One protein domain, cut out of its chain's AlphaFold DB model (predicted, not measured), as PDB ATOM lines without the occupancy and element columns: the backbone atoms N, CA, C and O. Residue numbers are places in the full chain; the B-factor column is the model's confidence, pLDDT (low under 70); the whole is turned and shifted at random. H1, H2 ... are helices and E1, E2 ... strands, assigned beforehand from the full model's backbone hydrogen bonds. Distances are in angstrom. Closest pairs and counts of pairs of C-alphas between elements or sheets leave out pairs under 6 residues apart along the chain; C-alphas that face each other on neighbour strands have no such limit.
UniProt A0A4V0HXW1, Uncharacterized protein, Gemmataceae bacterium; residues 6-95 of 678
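What this domain is: This is residues 6 to 95 of the 678 residues of an uncharacterized protein of Gemmataceae bacterium (UniProt A0A4V0HXW1). The model is a small closed barrel of six antiparallel strands, with one short helix, H1, packed on its outside near E5, E6 and E2. The 90 printed residues hold H1 and then E1 to E6 along the chain; round the ring run E1, E4, E3, E2, E5, E6 and back to E1. The class is mostly strand, and the whole is compact, with a radius of gyration of the C-alphas of 11.5 A and spans of 29 by 28 by 25 A.

How they stand to each other: H1, residues 6 to 11, is on the barrel and outside it, at a height over the sheet of 8.4 A. It is only just over E5, residues 75 to 79, with 3 of its C-alphas, and runs across the strands, at 84 degrees to E5 on the local plane; their closest C-alphas are those of Val 8 and Ala 77, 5.7 A. In H1 every O i to N i+4 pair is within hydrogen-bond range. E1, residues 18 to 24, has E4, residues 55 to 61, on one side, with N 21 and O 60 2.8 A apart, and E6, residues 88 to 94, on the other, with N 20 and O 89 2.8 A apart. E2, residues 35 to 43, bends by 56 degrees at residue 40; E3, residues 48 to 52, lies beside its residues 38 to 43, and E5 on the other side beside 35 to 39. E2, E3 and E4 form a meander, each strand the antiparallel neighbour of the one before. E1 E2 E3 E4 and E2 E3 E4 E5 are Greek keys, three of the four strands a meander and the first the antiparallel neighbour of the fourth. E5 and E6 form a hairpin, with N 92 and O 77 2.8 A apart.

Where its parts are: H1 begins at C-alpha 6 (-19.555, 21.016, 17.747). From first to last C-alpha, E1 measures 18.4 A, E2 21.0 A, E4 18.5 A and E6 18.0 A. E6 ends at C-alpha 94 (-27.622, 11.465, 21.536).

The domain as a whole: The C-alphas farthest apart, of Ser 6 and Arg 46, are 30.5 A apart. The printed part has no cut, and the link from E4 to E5, 13 residues, is long. Residues 12 to 15 and 83 to 86 have pLDDT under 70.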
ATOM      1  N   SER A   6     -19.020  20.218  16.639       73.38
ATOM      2  CA  SER A   6     -19.555  21.016  17.747       73.38
ATOM      3  C   SER A   6     -20.748  20.342  18.429       73.38
ATOM      4  O   SER A   6     -20.808  20.317  19.657       73.38
ATOM      5  N   ASP A   7     -21.655  19.738  17.653       76.94
ATOM      6  CA  ASP A   7     -22.842  19.052  18.182       76.94
ATOM      7  C   ASP A   7     -22.440  17.828  19.024       76.94
ATOM      8  O   ASP A   7     -22.997  17.581  20.093       76.94
ATOM      9  N   VAL A   8     -21.418  17.088  18.577       74.88
ATOM     10  CA  VAL A   8     -20.870  15.922  19.293       74.88
ATOM     11  C   VAL A   8     -20.205  16.339  20.615       74.88
ATOM     12  O   VAL A   8     -20.335  15.639  21.619       74.88
ATOM     13  N   ILE A   9     -19.521  17.488  20.636       72.31
ATOM     14  CA  ILE A   9     -18.859  18.028  21.835       72.31
ATOM     15  C   ILE A   9     -19.883  18.555  22.850       72.31
ATOM     16  O   ILE A   9     -19.751  18.272  24.040       72.31
ATOM     17  N   ALA A  10     -20.922  19.271  22.405       72.94
ATOM     18  CA  ALA A  10     -21.955  19.818  23.289       72.94
ATOM     19  C   ALA A  10     -22.689  18.718  24.080       72.94
ATOM     20  O   ALA A  10     -22.913  18.847  25.283       72.94
ATOM     21  N   VAL A  11     -22.989  17.593  23.425       73.75
ATOM     22  CA  VAL A  11     -23.608  16.411  24.047       73.75
ATOM     23  C   VAL A  11     -22.735  15.824  25.159       73.75
ATOM     24  O   VAL A  11     -23.253  15.425  26.201       73.75
ATOM     25  N   ALA A  12     -21.411  15.823  24.979       66.44
ATOM     26  CA  ALA A  12     -20.465  15.259  25.941       66.44
ATOM     27  C   ALA A  12     -20.333  16.044  27.257       66.44
ATOM     28  O   ALA A  12     -19.763  15.523  28.214       66.44
ATOM     29  N   ALA A  13     -20.882  17.259  27.334       67.12
ATOM     30  CA  ALA A  13     -20.979  18.019  28.579       67.12
ATOM     31  C   ALA A  13     -22.251  17.704  29.393       67.12
ATOM     32  O   ALA A  13     -22.346  18.118  30.547       67.12
ATOM     33  N   SER A  14     -23.238  17.005  28.813       69.31
ATOM     34  CA  SER A  14     -24.608  16.977  29.348       69.31
ATOM     35  C   SER A  14     -25.006  15.703  30.108       69.31
ATOM     36  O   SER A  14     -26.029  15.728  30.793       69.31
ATOM     37  N   ALA A  15     -24.263  14.597  29.990       69.12
ATOM     38  CA  ALA A  15     -24.604  13.321  30.627       69.12
ATOM     39  C   ALA A  15     -23.355  12.496  31.006       69.12
ATOM     40  O   ALA A  15     -22.335  12.584  30.321       69.12
ATOM     41  N   PRO A  16     -23.413  11.663  32.067       78.50
ATOM     42  CA  PRO A  16     -22.360  10.693  32.350       78.50
ATOM     43  C   PRO A  16     -22.351   9.576  31.285       78.50
ATOM     44  O   PRO A  16     -23.421   9.086  30.910       78.50
ATOM     45  N   PRO A  17     -21.173   9.134  30.808       84.56
ATOM     46  CA  PRO A  17     -21.083   8.091  29.794       84.56
ATOM     47  C   PRO A  17     -21.588   6.740  30.315       84.56
ATOM     48  O   PRO A  17     -21.320   6.346  31.448       84.56
ATOM     49  N   SER A  18     -22.289   6.005  29.452       88.50
ATOM     50  CA  SER A  18     -22.760   4.641  29.704       88.50
ATOM     51  C   SER A  18     -21.919   3.643  28.909       88.50
ATOM     52  O   SER A  18     -22.091   3.509  27.696       88.50
ATOM     53  N   THR A  19     -21.009   2.935  29.577       90.62
ATOM     54  CA  THR A  19     -20.156   1.924  28.935       90.62
ATOM     55  C   THR A  19     -20.977   0.715  28.474       90.62
ATOM     56  O   THR A  19     -21.684   0.077  29.259       90.62
ATOM     57  N   VAL A  20     -20.850   0.367  27.194       92.69
ATOM     58  CA  VAL A  20     -21.432  -0.827  26.570       92.69
ATOM     59  C   VAL A  20     -20.324  -1.765  26.093       92.69
ATOM     60  O   VAL A  20     -19.226  -1.335  25.737       92.69
ATOM     61  N   ARG A  21     -20.591  -3.074  26.100       93.38
ATOM     62  CA  ARG A  21     -19.620  -4.100  25.708       93.38
ATOM     63  C   ARG A  21     -19.735  -4.395  24.215       93.38
ATOM     64  O   ARG A  21     -20.828  -4.686  23.731       93.38
ATOM     65  N   VAL A  22     -18.611  -4.410  23.506       94.19
ATOM     66  CA  VAL A  22     -18.537  -4.904  22.123       94.19
ATOM     67  C   VAL A  22     -18.658  -6.429  22.119       94.19
ATOM     68  O   VAL A  22     -17.981  -7.125  22.879       94.19
ATOM     69  N   VAL A  23     -19.538  -6.948  21.265       93.94
ATOM     70  CA  VAL A  23     -19.767  -8.388  21.058       93.94
ATOM     71  C   VAL A  23     -19.182  -8.848  19.728       93.94
ATOM     72  O   VAL A  23     -18.646  -9.950  19.630       93.94
ATOM     73  N   THR A  24     -19.304  -8.025  18.685       92.19
ATOM     74  CA  THR A  24     -18.894  -8.364  17.316       92.19
ATOM     75  C   THR A  24     -18.537  -7.090  16.556       92.19
ATOM     76  O   THR A  24     -19.124  -6.040  16.808       92.19
ATOM     77  N   GLY A  25     -17.600  -7.184  15.615       90.38
ATOM     78  CA  GLY A  25     -17.030  -6.034  14.909       90.38
ATOM     79  C   GLY A  25     -15.672  -5.623  15.480       90.38
ATOM     80  O   GLY A  25     -15.236  -6.130  16.513       90.38
ATOM     81  N   SER A  26     -14.989  -4.724  14.775       88.00
ATOM     82  CA  SER A  26     -13.703  -4.157  15.191       88.00
ATOM     83  C   SER A  26     -13.868  -2.678  15.525       88.00
ATOM     84  O   SER A  26     -14.727  -2.012  14.953       88.00
ATOM     85  N   LEU A  27     -13.025  -2.184  16.433       89.00
ATOM     86  CA  LEU A  27     -12.832  -0.759  16.720       89.00
ATOM     87  C   LEU A  27     -11.433  -0.275  16.295       89.00
ATOM     88  O   LEU A  27     -11.036   0.834  16.636       89.00
ATOM     89  N   ALA A  28     -10.659  -1.093  15.572       86.44
ATOM     90  CA  ALA A  28      -9.239  -0.834  15.312       86.44
ATOM     91  C   ALA A  28      -8.951   0.420  14.459       86.44
ATOM     92  O   ALA A  28      -7.812   0.875  14.447       86.44
ATOM     93  N   SER A  29      -9.948   0.988  13.764       85.12
ATOM     94  CA  SER A  29      -9.819   2.285  13.075       85.12
ATOM     95  C   SER A  29     -10.570   3.429  13.772       85.12
ATOM     96  O   SER A  29     -10.702   4.508  13.196       85.12
ATOM     97  N   VAL A  30     -11.077   3.215  14.990       88.31
ATOM     98  CA  VAL A  30     -11.767   4.231  15.799       88.31
ATOM     99  C   VAL A  30     -10.765   4.821  16.805       88.31
ATOM    100  O   VAL A  30     -10.279   4.084  17.665       88.31
ATOM    101  N   PRO A  31     -10.423   6.124  16.736       87.88
ATOM    102  CA  PRO A  31      -9.372   6.688  17.582       87.88
ATOM    103  C   PRO A  31      -9.693   6.617  19.082       87.88
ATOM    104  O   PRO A  31     -10.722   7.113  19.551       87.88
ATOM    105  N   VAL A  32      -8.774   6.030  19.850       89.94
ATOM    106  CA  VAL A  32      -8.892   5.882  21.307       89.94
ATOM    107  C   VAL A  32      -8.950   7.252  21.985       89.94
ATOM    108  O   VAL A  32      -8.209   8.169  21.643       89.94
ATOM    109  N   GLY A  33      -9.851   7.407  22.958       87.00
ATOM    110  CA  GLY A  33     -10.020   8.647  23.718       87.00
ATOM    111  C   GLY A  33     -10.823   9.754  23.018       87.00
ATOM    112  O   GLY A  33     -11.270  10.678  23.706       87.00
ATOM    113  N   VAL A  34     -11.053   9.658  21.705       90.69
ATOM    114  CA  VAL A  34     -11.756  10.665  20.890       90.69
ATOM    115  C   VAL A  34     -13.270  10.414  20.883       90.69
ATOM    116  O   VAL A  34     -13.724   9.278  21.005       90.69
ATOM    117  N   LEU A  35     -14.056  11.488  20.749       92.62
ATOM    118  CA  LEU A  35     -15.498  11.424  20.499       92.62
ATOM    119  C   LEU A  35     -15.762  11.263  18.998       92.62
ATOM    120  O   LEU A  35     -15.347  12.101  18.200       92.62
ATOM    121  N   VAL A  36     -16.483  10.211  18.624       93.69
ATOM    122  CA  VAL A  36     -16.833   9.872  17.239       93.69
ATOM    123  C   VAL A  36     -18.361   9.756  17.135       93.69
ATOM    124  O   VAL A  36     -18.983   9.192  18.039       93.69
ATOM    125  N   PRO A  37     -19.009  10.279  16.076       94.81
ATOM    126  CA  PRO A  37     -20.426  10.026  15.843       94.81
ATOM    127  C   PRO A  37     -20.644   8.576  15.385       94.81
ATOM    128  O   PRO A  37     -19.975   8.095  14.468       94.81
ATOM    129  N   ALA A  38     -21.613   7.895  15.993       95.62
ATOM    130  CA  ALA A  38     -22.047   6.556  15.613       95.62
ATOM    131  C   ALA A  38     -23.527   6.548  15.219       95.62
ATOM    132  O   ALA A  38     -24.360   7.087  15.945       95.62
ATOM    133  N   THR A  39     -23.877   5.912  14.101       95.94
ATOM    134  CA  THR A  39     -25.282   5.801  13.663       95.94
ATOM    135  C   THR A  39     -25.855   4.443  14.047       95.94
ATOM    136  O   THR A  39     -25.318   3.405  13.672       95.94
ATOM    137  N   VAL A  40     -26.972   4.426  14.769       96.19
ATOM    138  CA  VAL A  40     -27.685   3.192  15.123       96.19
ATOM    139  C   VAL A  40     -28.304   2.598  13.856       96.19
ATOM    140  O   VAL A  40     -29.211   3.190  13.276       96.19
ATOM    141  N   ARG A  41     -27.839   1.426  13.415       96.31
ATOM    142  CA  ARG A  41     -28.411   0.712  12.256       96.31
ATOM    143  C   ARG A  41     -29.565  -0.199  12.669       96.31
ATOM    144  O   ARG A  41     -30.544  -0.316  11.942       96.31
ATOM    145  N   GLN A  42     -29.445  -0.841  13.831       94.19
ATOM    146  CA  GLN A  42     -30.458  -1.720  14.422       94.19
ATOM    147  C   GLN A  42     -30.420  -1.593  15.948       94.19
ATOM    148  O   GLN A  42     -29.354  -1.367  16.522       94.19
ATOM    149  N   ALA A  43     -31.565  -1.768  16.607       93.75
ATOM    150  CA  ALA A  43     -31.684  -1.713  18.060       93.75
ATOM    151  C   ALA A  43     -32.687  -2.755  18.569       93.75
ATOM    152  O   ALA A  43     -33.699  -3.030  17.927       93.75
ATOM    153  N   SER A  44     -32.402  -3.327  19.735       91.12
ATOM    154  CA  SER A  44     -33.252  -4.282  20.446       91.12
ATOM    155  C   SER A  44     -33.049  -4.131  21.963       91.12
ATOM    156  O   SER A  44     -32.064  -3.523  22.386       91.12
ATOM    157  N   PRO A  45     -33.902  -4.732  22.818       85.81
ATOM    158  CA  PRO A  45     -33.748  -4.652  24.275       85.81
ATOM    159  C   PRO A  45     -32.455  -5.267  24.842       85.81
ATOM    160  O   PRO A  45     -32.188  -5.115  26.031       85.81
ATOM    161  N   ARG A  46     -31.677  -6.005  24.033       88.88
ATOM    162  CA  ARG A  46     -30.441  -6.687  24.464       88.88
ATOM    163  C   ARG A  46     -29.210  -6.320  23.642       88.88
ATOM    164  O   ARG A  46     -28.113  -6.400  24.177       88.88
ATOM    165  N   GLU A  47     -29.365  -5.934  22.380       94.25
ATOM    166  CA  GLU A  47     -28.260  -5.641  21.457       94.25
ATOM    167  C   GLU A  47     -28.586  -4.456  20.546       94.25
ATOM    168  O   GLU A  47     -29.737  -4.279  20.143       94.25
ATOM    169  N   ALA A  48     -27.570  -3.681  20.177       96.00
ATOM    170  CA  ALA A  48     -27.660  -2.654  19.144       96.00
ATOM    171  C   ALA A  48     -26.496  -2.798  18.158       96.00
ATOM    172  O   ALA A  48     -25.384  -3.149  18.551       96.00
ATOM    173  N   VAL A  49     -26.748  -2.511  16.882       96.56
ATOM    174  CA  VAL A  49     -25.725  -2.469  15.830       96.56
ATOM    175  C   VAL A  49     -25.458  -1.009  15.498       96.56
ATOM    176  O   VAL A  49     -26.356  -0.297  15.043       96.56
ATOM    177  N   LEU A  50     -24.229  -0.567  15.738       97.00
ATOM    178  CA  LEU A  50     -23.761   0.797  15.522       97.00
ATOM    179  C   LEU A  50     -22.837   0.849  14.303       97.00
ATOM    180  O   LEU A  50     -21.996  -0.025  14.121       97.00
ATOM    181  N   ASP A  51     -22.969   1.891  13.493       95.88
ATOM    182  CA  ASP A  51     -22.008   2.276  12.463       95.88
ATOM    183  C   ASP A  51     -21.071   3.332  13.061       95.88
ATOM    184  O   ASP A  51     -21.481   4.479  13.252       95.88
ATOM    185  N   VAL A  52     -19.857   2.932  13.448       94.75
ATOM    186  CA  VAL A  52     -18.862   3.781  14.119       94.75
ATOM    187  C   VAL A  52     -17.739   4.084  13.129       94.75
ATOM    188  O   VAL A  52     -16.880   3.241  12.877       94.75
ATOM    189  N   GLY A  53     -17.760   5.273  12.522       87.75
ATOM    190  CA  GLY A  53     -16.752   5.671  11.530       87.75
ATOM    191  C   GLY A  53     -16.666   4.750  10.300       87.75
ATOM    192  O   GLY A  53     -15.587   4.607   9.733       87.75
ATOM    193  N   GLY A  54     -17.766   4.094   9.909       88.81
ATOM    194  CA  GLY A  54     -17.802   3.101   8.830       88.81
ATOM    195  C   GLY A  54     -17.564   1.653   9.283       88.81
ATOM    196  O   GLY A  54     -17.687   0.738   8.467       88.81
ATOM    197  N   GLN A  55     -17.240   1.408  10.560       92.38
ATOM    198  CA  GLN A  55     -17.159   0.056  11.123       92.38
ATOM    199  C   GLN A  55     -18.507  -0.343  11.742       92.38
ATOM    200  O   GLN A  55     -19.016   0.333  12.634       92.38
ATOM    201  N   SER A  56     -19.081  -1.466  11.298       95.44
ATOM    202  CA  SER A  56     -20.301  -2.024  11.897       95.44
ATOM    203  C   SER A  56     -19.952  -2.818  13.160       95.44
ATOM    204  O   SER A  56     -19.267  -3.838  13.082       95.44
ATOM    205  N   VAL A  57     -20.441  -2.364  14.315       96.44
ATOM    206  CA  VAL A  57     -20.121  -2.903  15.644       96.44
ATOM    207  C   VAL A  57     -21.404  -3.281  16.385       96.44
ATOM    208  O   VAL A  57     -22.271  -2.440  16.618       96.44
ATOM    209  N   THR A  58     -21.519  -4.544  16.792       96.25
ATOM    210  CA  THR A  58     -22.609  -5.032  17.645       96.25
ATOM    211  C   THR A  58     -22.223  -4.854  19.108       96.25
ATOM    212  O   THR A  58     -21.222  -5.414  19.564       96.25
ATOM    213  N   VAL A  59     -23.032  -4.107  19.857       95.88
ATOM    214  CA  VAL A  59     -22.839  -3.840  21.288       95.88
ATOM    215  C   VAL A  59     -23.972  -4.423  22.135       95.88
ATOM    216  O   VAL A  59     -25.131  -4.456  21.718       95.88
ATOM    217  N   ARG A  60     -23.633  -4.852  23.354       94.12
ATOM    218  CA  ARG A  60     -24.561  -5.205  24.441       94.12
ATOM    219  C   ARG A  60     -24.456  -4.170  25.561       94.12
ATOM    220  O   ARG A  60     -23.348  -3.706  25.838       94.12
ATOM    221  N   PRO A  61     -25.560  -3.829  26.241       88.94
ATOM    222  CA  PRO A  61     -25.514  -2.896  27.351       88.94
ATOM    223  C   PRO A  61     -24.717  -3.470  28.529       88.94
ATOM    224  O   PRO A  61     -24.640  -4.687  28.714       88.94
ATOM    225  N   GLY A  62     -24.146  -2.579  29.342       80.06
ATOM    226  CA  GLY A  62     -23.638  -2.932  30.666       80.06
ATOM    227  C   GLY A  62     -24.770  -3.217  31.664       80.06
ATOM    228  O   GLY A  62     -25.946  -3.305  31.307       80.06
ATOM    229  N   THR A  63     -24.428  -3.301  32.949       74.75
ATOM    230  CA  THR A  63     -25.385  -3.543  34.048       74.75
ATOM    231  C   THR A  63     -26.485  -2.481  34.186       74.75
ATOM    232  O   THR A  63     -27.501  -2.761  34.811       74.75
ATOM    233  N   GLY A  64     -26.319  -1.294  33.588       70.25
ATOM    234  CA  GLY A  64     -27.327  -0.225  33.556       70.25
ATOM    235  C   GLY A  64     -28.352  -0.299  32.413       70.25
ATOM    236  O   GLY A  64     -29.238   0.549  32.354       70.25
ATOM    237  N   GLY A  65     -28.256  -1.271  31.498       78.75
ATOM    238  CA  GLY A  65     -29.093  -1.303  30.291       78.75
ATOM    239  C   GLY A  65     -28.636  -0.313  29.204       78.75
ATOM    240  O   GLY A  65     -27.550   0.261  29.278       78.75
ATOM    241  N   PHE A  66     -29.444  -0.151  28.152       81.31
ATOM    242  CA  PHE A  66     -29.254   0.916  27.160       81.31
ATOM    243  C   PHE A  66     -30.015   2.182  27.591       81.31
ATOM    244  O   PHE A  66     -31.118   2.057  28.126       81.31
ATOM    245  N   PRO A  67     -29.509   3.397  27.296       75.38
ATOM    246  CA  PRO A  67     -30.264   4.627  27.527       75.38
ATOM    247  C   PRO A  67     -31.570   4.624  26.713       75.38
ATOM    248  O   PRO A  67     -31.575   4.391  25.502       75.38
ATOM    249  N   THR A  68     -32.695   4.881  27.380       74.81
ATOM    250  CA  THR A  68     -34.057   4.646  26.867       74.81
ATOM    251  C   THR A  68     -34.357   5.399  25.567       74.81
ATOM    252  O   THR A  68     -34.283   6.629  25.532       74.81
ATOM    253  N   GLY A  69     -34.718   4.673  24.501       73.44
ATOM    254  CA  GLY A  69     -35.047   5.232  23.177       73.44
ATOM    255  C   GLY A  69     -33.900   5.232  22.152       73.44
ATOM    256  O   GLY A  69     -33.802   6.154  21.348       73.44
ATOM    257  N   ILE A  70     -32.977   4.262  22.202       87.06
ATOM    258  CA  ILE A  70     -32.079   3.993  21.063       87.06
ATOM    259  C   ILE A  70     -32.926   3.399  19.928       87.06
ATOM    260  O   ILE A  70     -33.344   2.246  20.009       87.06
ATOM    261  N   GLU A  71     -33.161   4.182  18.875       92.00
ATOM    262  CA  GLU A  71     -33.925   3.778  17.686       92.00
ATOM    263  C   GLU A  71     -33.041   3.784  16.422       92.00
ATOM    264  O   GLU A  71     -32.093   4.577  16.349       92.00
ATOM    265  N   PRO A  72     -33.314   2.937  15.410       94.44
ATOM    266  CA  PRO A  72     -32.609   2.978  14.128       94.44
ATOM    267  C   PRO A  72     -32.628   4.377  13.493       94.44
ATOM    268  O   PRO A  72     -33.663   5.031  13.434       94.44
ATOM    269  N   GLY A  73     -31.471   4.844  13.023       91.56
ATOM    270  CA  GLY A  73     -31.264   6.204  12.518       91.56
ATOM    271  C   GLY A  73     -30.821   7.227  13.573       91.56
ATOM    272  O   GLY A  73     -30.356   8.302  13.196       91.56
ATOM    273  N   THR A  74     -30.884   6.904  14.873       92.38
ATOM    274  CA  THR A  74     -30.335   7.767  15.938       92.38
ATOM    275  C   THR A  74     -28.822   7.930  15.771       92.38
ATOM    276  O   THR A  74     -28.111   6.937  15.604       92.38
ATOM    277  N   VAL A  75     -28.310   9.159  15.895       93.19
ATOM    278  CA  VAL A  75     -26.866   9.418  16.011       93.19
ATOM    279  C   VAL A  75     -26.480   9.540  17.486       93.19
ATOM    280  O   VAL A  75     -27.091  10.291  18.248       93.19
ATOM    281  N   LEU A  76     -25.455   8.796  17.889       94.00
ATOM    282  CA  LEU A  76     -24.879   8.790  19.229       94.00
ATOM    283  C   LEU A  76     -23.474   9.397  19.200       94.00
ATOM    284  O   LEU A  76     -22.713   9.153  18.266       94.00
ATOM    285  N   ALA A  77     -23.106  10.140  20.240       94.06
ATOM    286  CA  ALA A  77     -21.710  10.440  20.529       94.06
ATOM    287  C   ALA A  77     -21.112   9.228  21.260       94.06
ATOM    288  O   ALA A  77     -21.641   8.823  22.299       94.06
ATOM    289  N   VAL A  78     -20.040   8.638  20.726       93.94
ATOM    290  CA  VAL A  78     -19.371   7.476  21.332       93.94
ATOM    291  C   VAL A  78     -17.869   7.691  21.471       93.94
ATOM    292  O   VAL A  78     -17.280   8.489  20.743       93.94
ATOM    293  N   LYS A  79     -17.240   6.980  22.407       93.88
ATOM    294  CA  LYS A  79     -15.803   7.074  22.687       93.88
ATOM    295  C   LYS A  79     -15.223   5.708  23.034       93.88
ATOM    296  O   LYS A  79     -15.841   4.942  23.764       93.88
ATOM    297  N   VAL A  80     -14.026   5.401  22.535       92.25
ATOM    298  CA  VAL A  80     -13.292   4.189  22.939       92.25
ATOM    299  C   VAL A  80     -12.459   4.512  24.193       92.25
ATOM    300  O   VAL A  80     -11.652   5.450  24.142       92.25
ATOM    301  N   PRO A  81     -12.644   3.800  25.322       87.62
ATOM    302  CA  PRO A  81     -11.910   4.063  26.559       87.62
ATOM    303  C   PRO A  81     -10.436   3.650  26.442       87.62
ATOM    304  O   PRO A  81     -10.106   2.616  25.868       87.62
ATOM    305  N   GLY A  82      -9.533   4.443  27.026       79.31
ATOM    306  CA  GLY A  82      -8.080   4.232  26.916       79.31
ATOM    307  C   GLY A  82      -7.505   3.074  27.738       79.31
ATOM    308  O   GLY A  82      -6.323   2.778  27.618       79.31
ATOM    309  N   THR A  83      -8.313   2.432  28.583       60.88
ATOM    310  CA  THR A  83      -7.867   1.468  29.607       60.88
ATOM    311  C   THR A  83      -8.295   0.020  29.341       60.88
ATOM    312  O   THR A  83      -8.100  -0.837  30.200       60.88
ATOM    313  N   GLY A  84      -8.865  -0.292  28.170       53.94
ATOM    314  CA  GLY A  84      -9.299  -1.653  27.834       53.94
ATOM    315  C   GLY A  84      -9.318  -1.935  26.332       53.94
ATOM    316  O   GLY A  84      -9.959  -1.223  25.565       53.94
ATOM    317  N   ALA A  85      -8.640  -3.003  25.906       55.22
ATOM    318  CA  ALA A  85      -8.480  -3.339  24.492       55.22
ATOM    319  C   ALA A  85      -9.804  -3.756  23.817       55.22
ATOM    320  O   ALA A  85     -10.385  -4.786  24.164       55.22
ATOM    321  N   ASN A  86     -10.241  -2.972  22.821       65.12
ATOM    322  CA  ASN A  86     -11.248  -3.258  21.776       65.12
ATOM    323  C   ASN A  86     -12.645  -3.768  22.205       65.12
ATOM    324  O   ASN A  86     -13.498  -3.996  21.351       65.12
ATOM    325  N   SER A  87     -12.899  -3.951  23.501       82.38
ATOM    326  CA  SER A  87     -14.029  -4.739  24.022       82.38
ATOM    327  C   SER A  87     -15.147  -3.892  24.637       82.38
ATOM    328  O   SER A  87     -16.174  -4.432  25.048       82.38
ATOM    329  N   ALA A  88     -14.955  -2.576  24.725       88.50
ATOM    330  CA  ALA A  88     -15.871  -1.634  25.354       88.50
ATOM    331  C   ALA A  88     -15.959  -0.336  24.542       88.50
ATOM    332  O   ALA A  88     -15.009   0.051  23.862       88.50
ATOM    333  N   LEU A  89     -17.108   0.327  24.636       91.69
ATOM    334  CA  LEU A  89     -17.406   1.601  23.995       91.69
ATOM    335  C   LEU A  89     -18.255   2.431  24.963       91.69
ATOM    336  O   LEU A  89     -19.253   1.938  25.483       91.69
ATOM    337  N   ASP A  90     -17.890   3.681  25.203       92.81
ATOM    338  CA  ASP A  90     -18.670   4.594  26.034       92.81
ATOM    339  C   ASP A  90     -19.726   5.297  25.177       92.81
ATOM    340  O   ASP A  90     -19.387   6.017  24.235       92.81
ATOM    341  N   LEU A  91     -21.011   5.103  25.498       92.31
ATOM    342  CA  LEU A  91     -22.108   5.887  24.927       92.31
ATOM    343  C   LEU A  91     -22.235   7.189  25.715       92.31
ATOM    344  O   LEU A  91     -22.615   7.176  26.885       92.31
ATOM    345  N   VAL A  92     -21.916   8.313  25.081       89.62
ATOM    346  CA  VAL A  92     -21.801   9.618  25.747       89.62
ATOM    347  C   VAL A  92     -23.109  10.418  25.667       89.62
ATOM    348  O   VAL A  92     -23.437  11.158  26.588       89.62
ATOM    349  N   GLY A  93     -23.909  10.227  24.614       89.00
ATOM    350  CA  GLY A  93     -25.263  10.786  24.512       89.00
ATOM    351  C   GLY A  93     -25.838  10.721  23.096       89.00
ATOM    352  O   GLY A  93     -25.207  10.170  22.194       89.00
ATOM    353  N   ARG A  94     -27.038  11.282  22.881       89.31
ATOM    354  CA  ARG A  94     -27.622  11.465  21.536       89.31
ATOM    355  C   ARG A  94     -27.201  12.800  20.948       89.31
ATOM    356  O   ARG A  94     -27.286  13.809  21.637       89.31
ATOM    357  N   VAL A  95     -26.840  12.809  19.669       87.38
ATOM    358  CA  VAL A  95     -26.581  14.042  18.923       87.38
ATOM    359  C   VAL A  95     -27.863  14.481  18.230       87.38
ATOM    360  O   VAL A  95     -28.444  13.723  17.454       87.38
TER     361      VAL A  95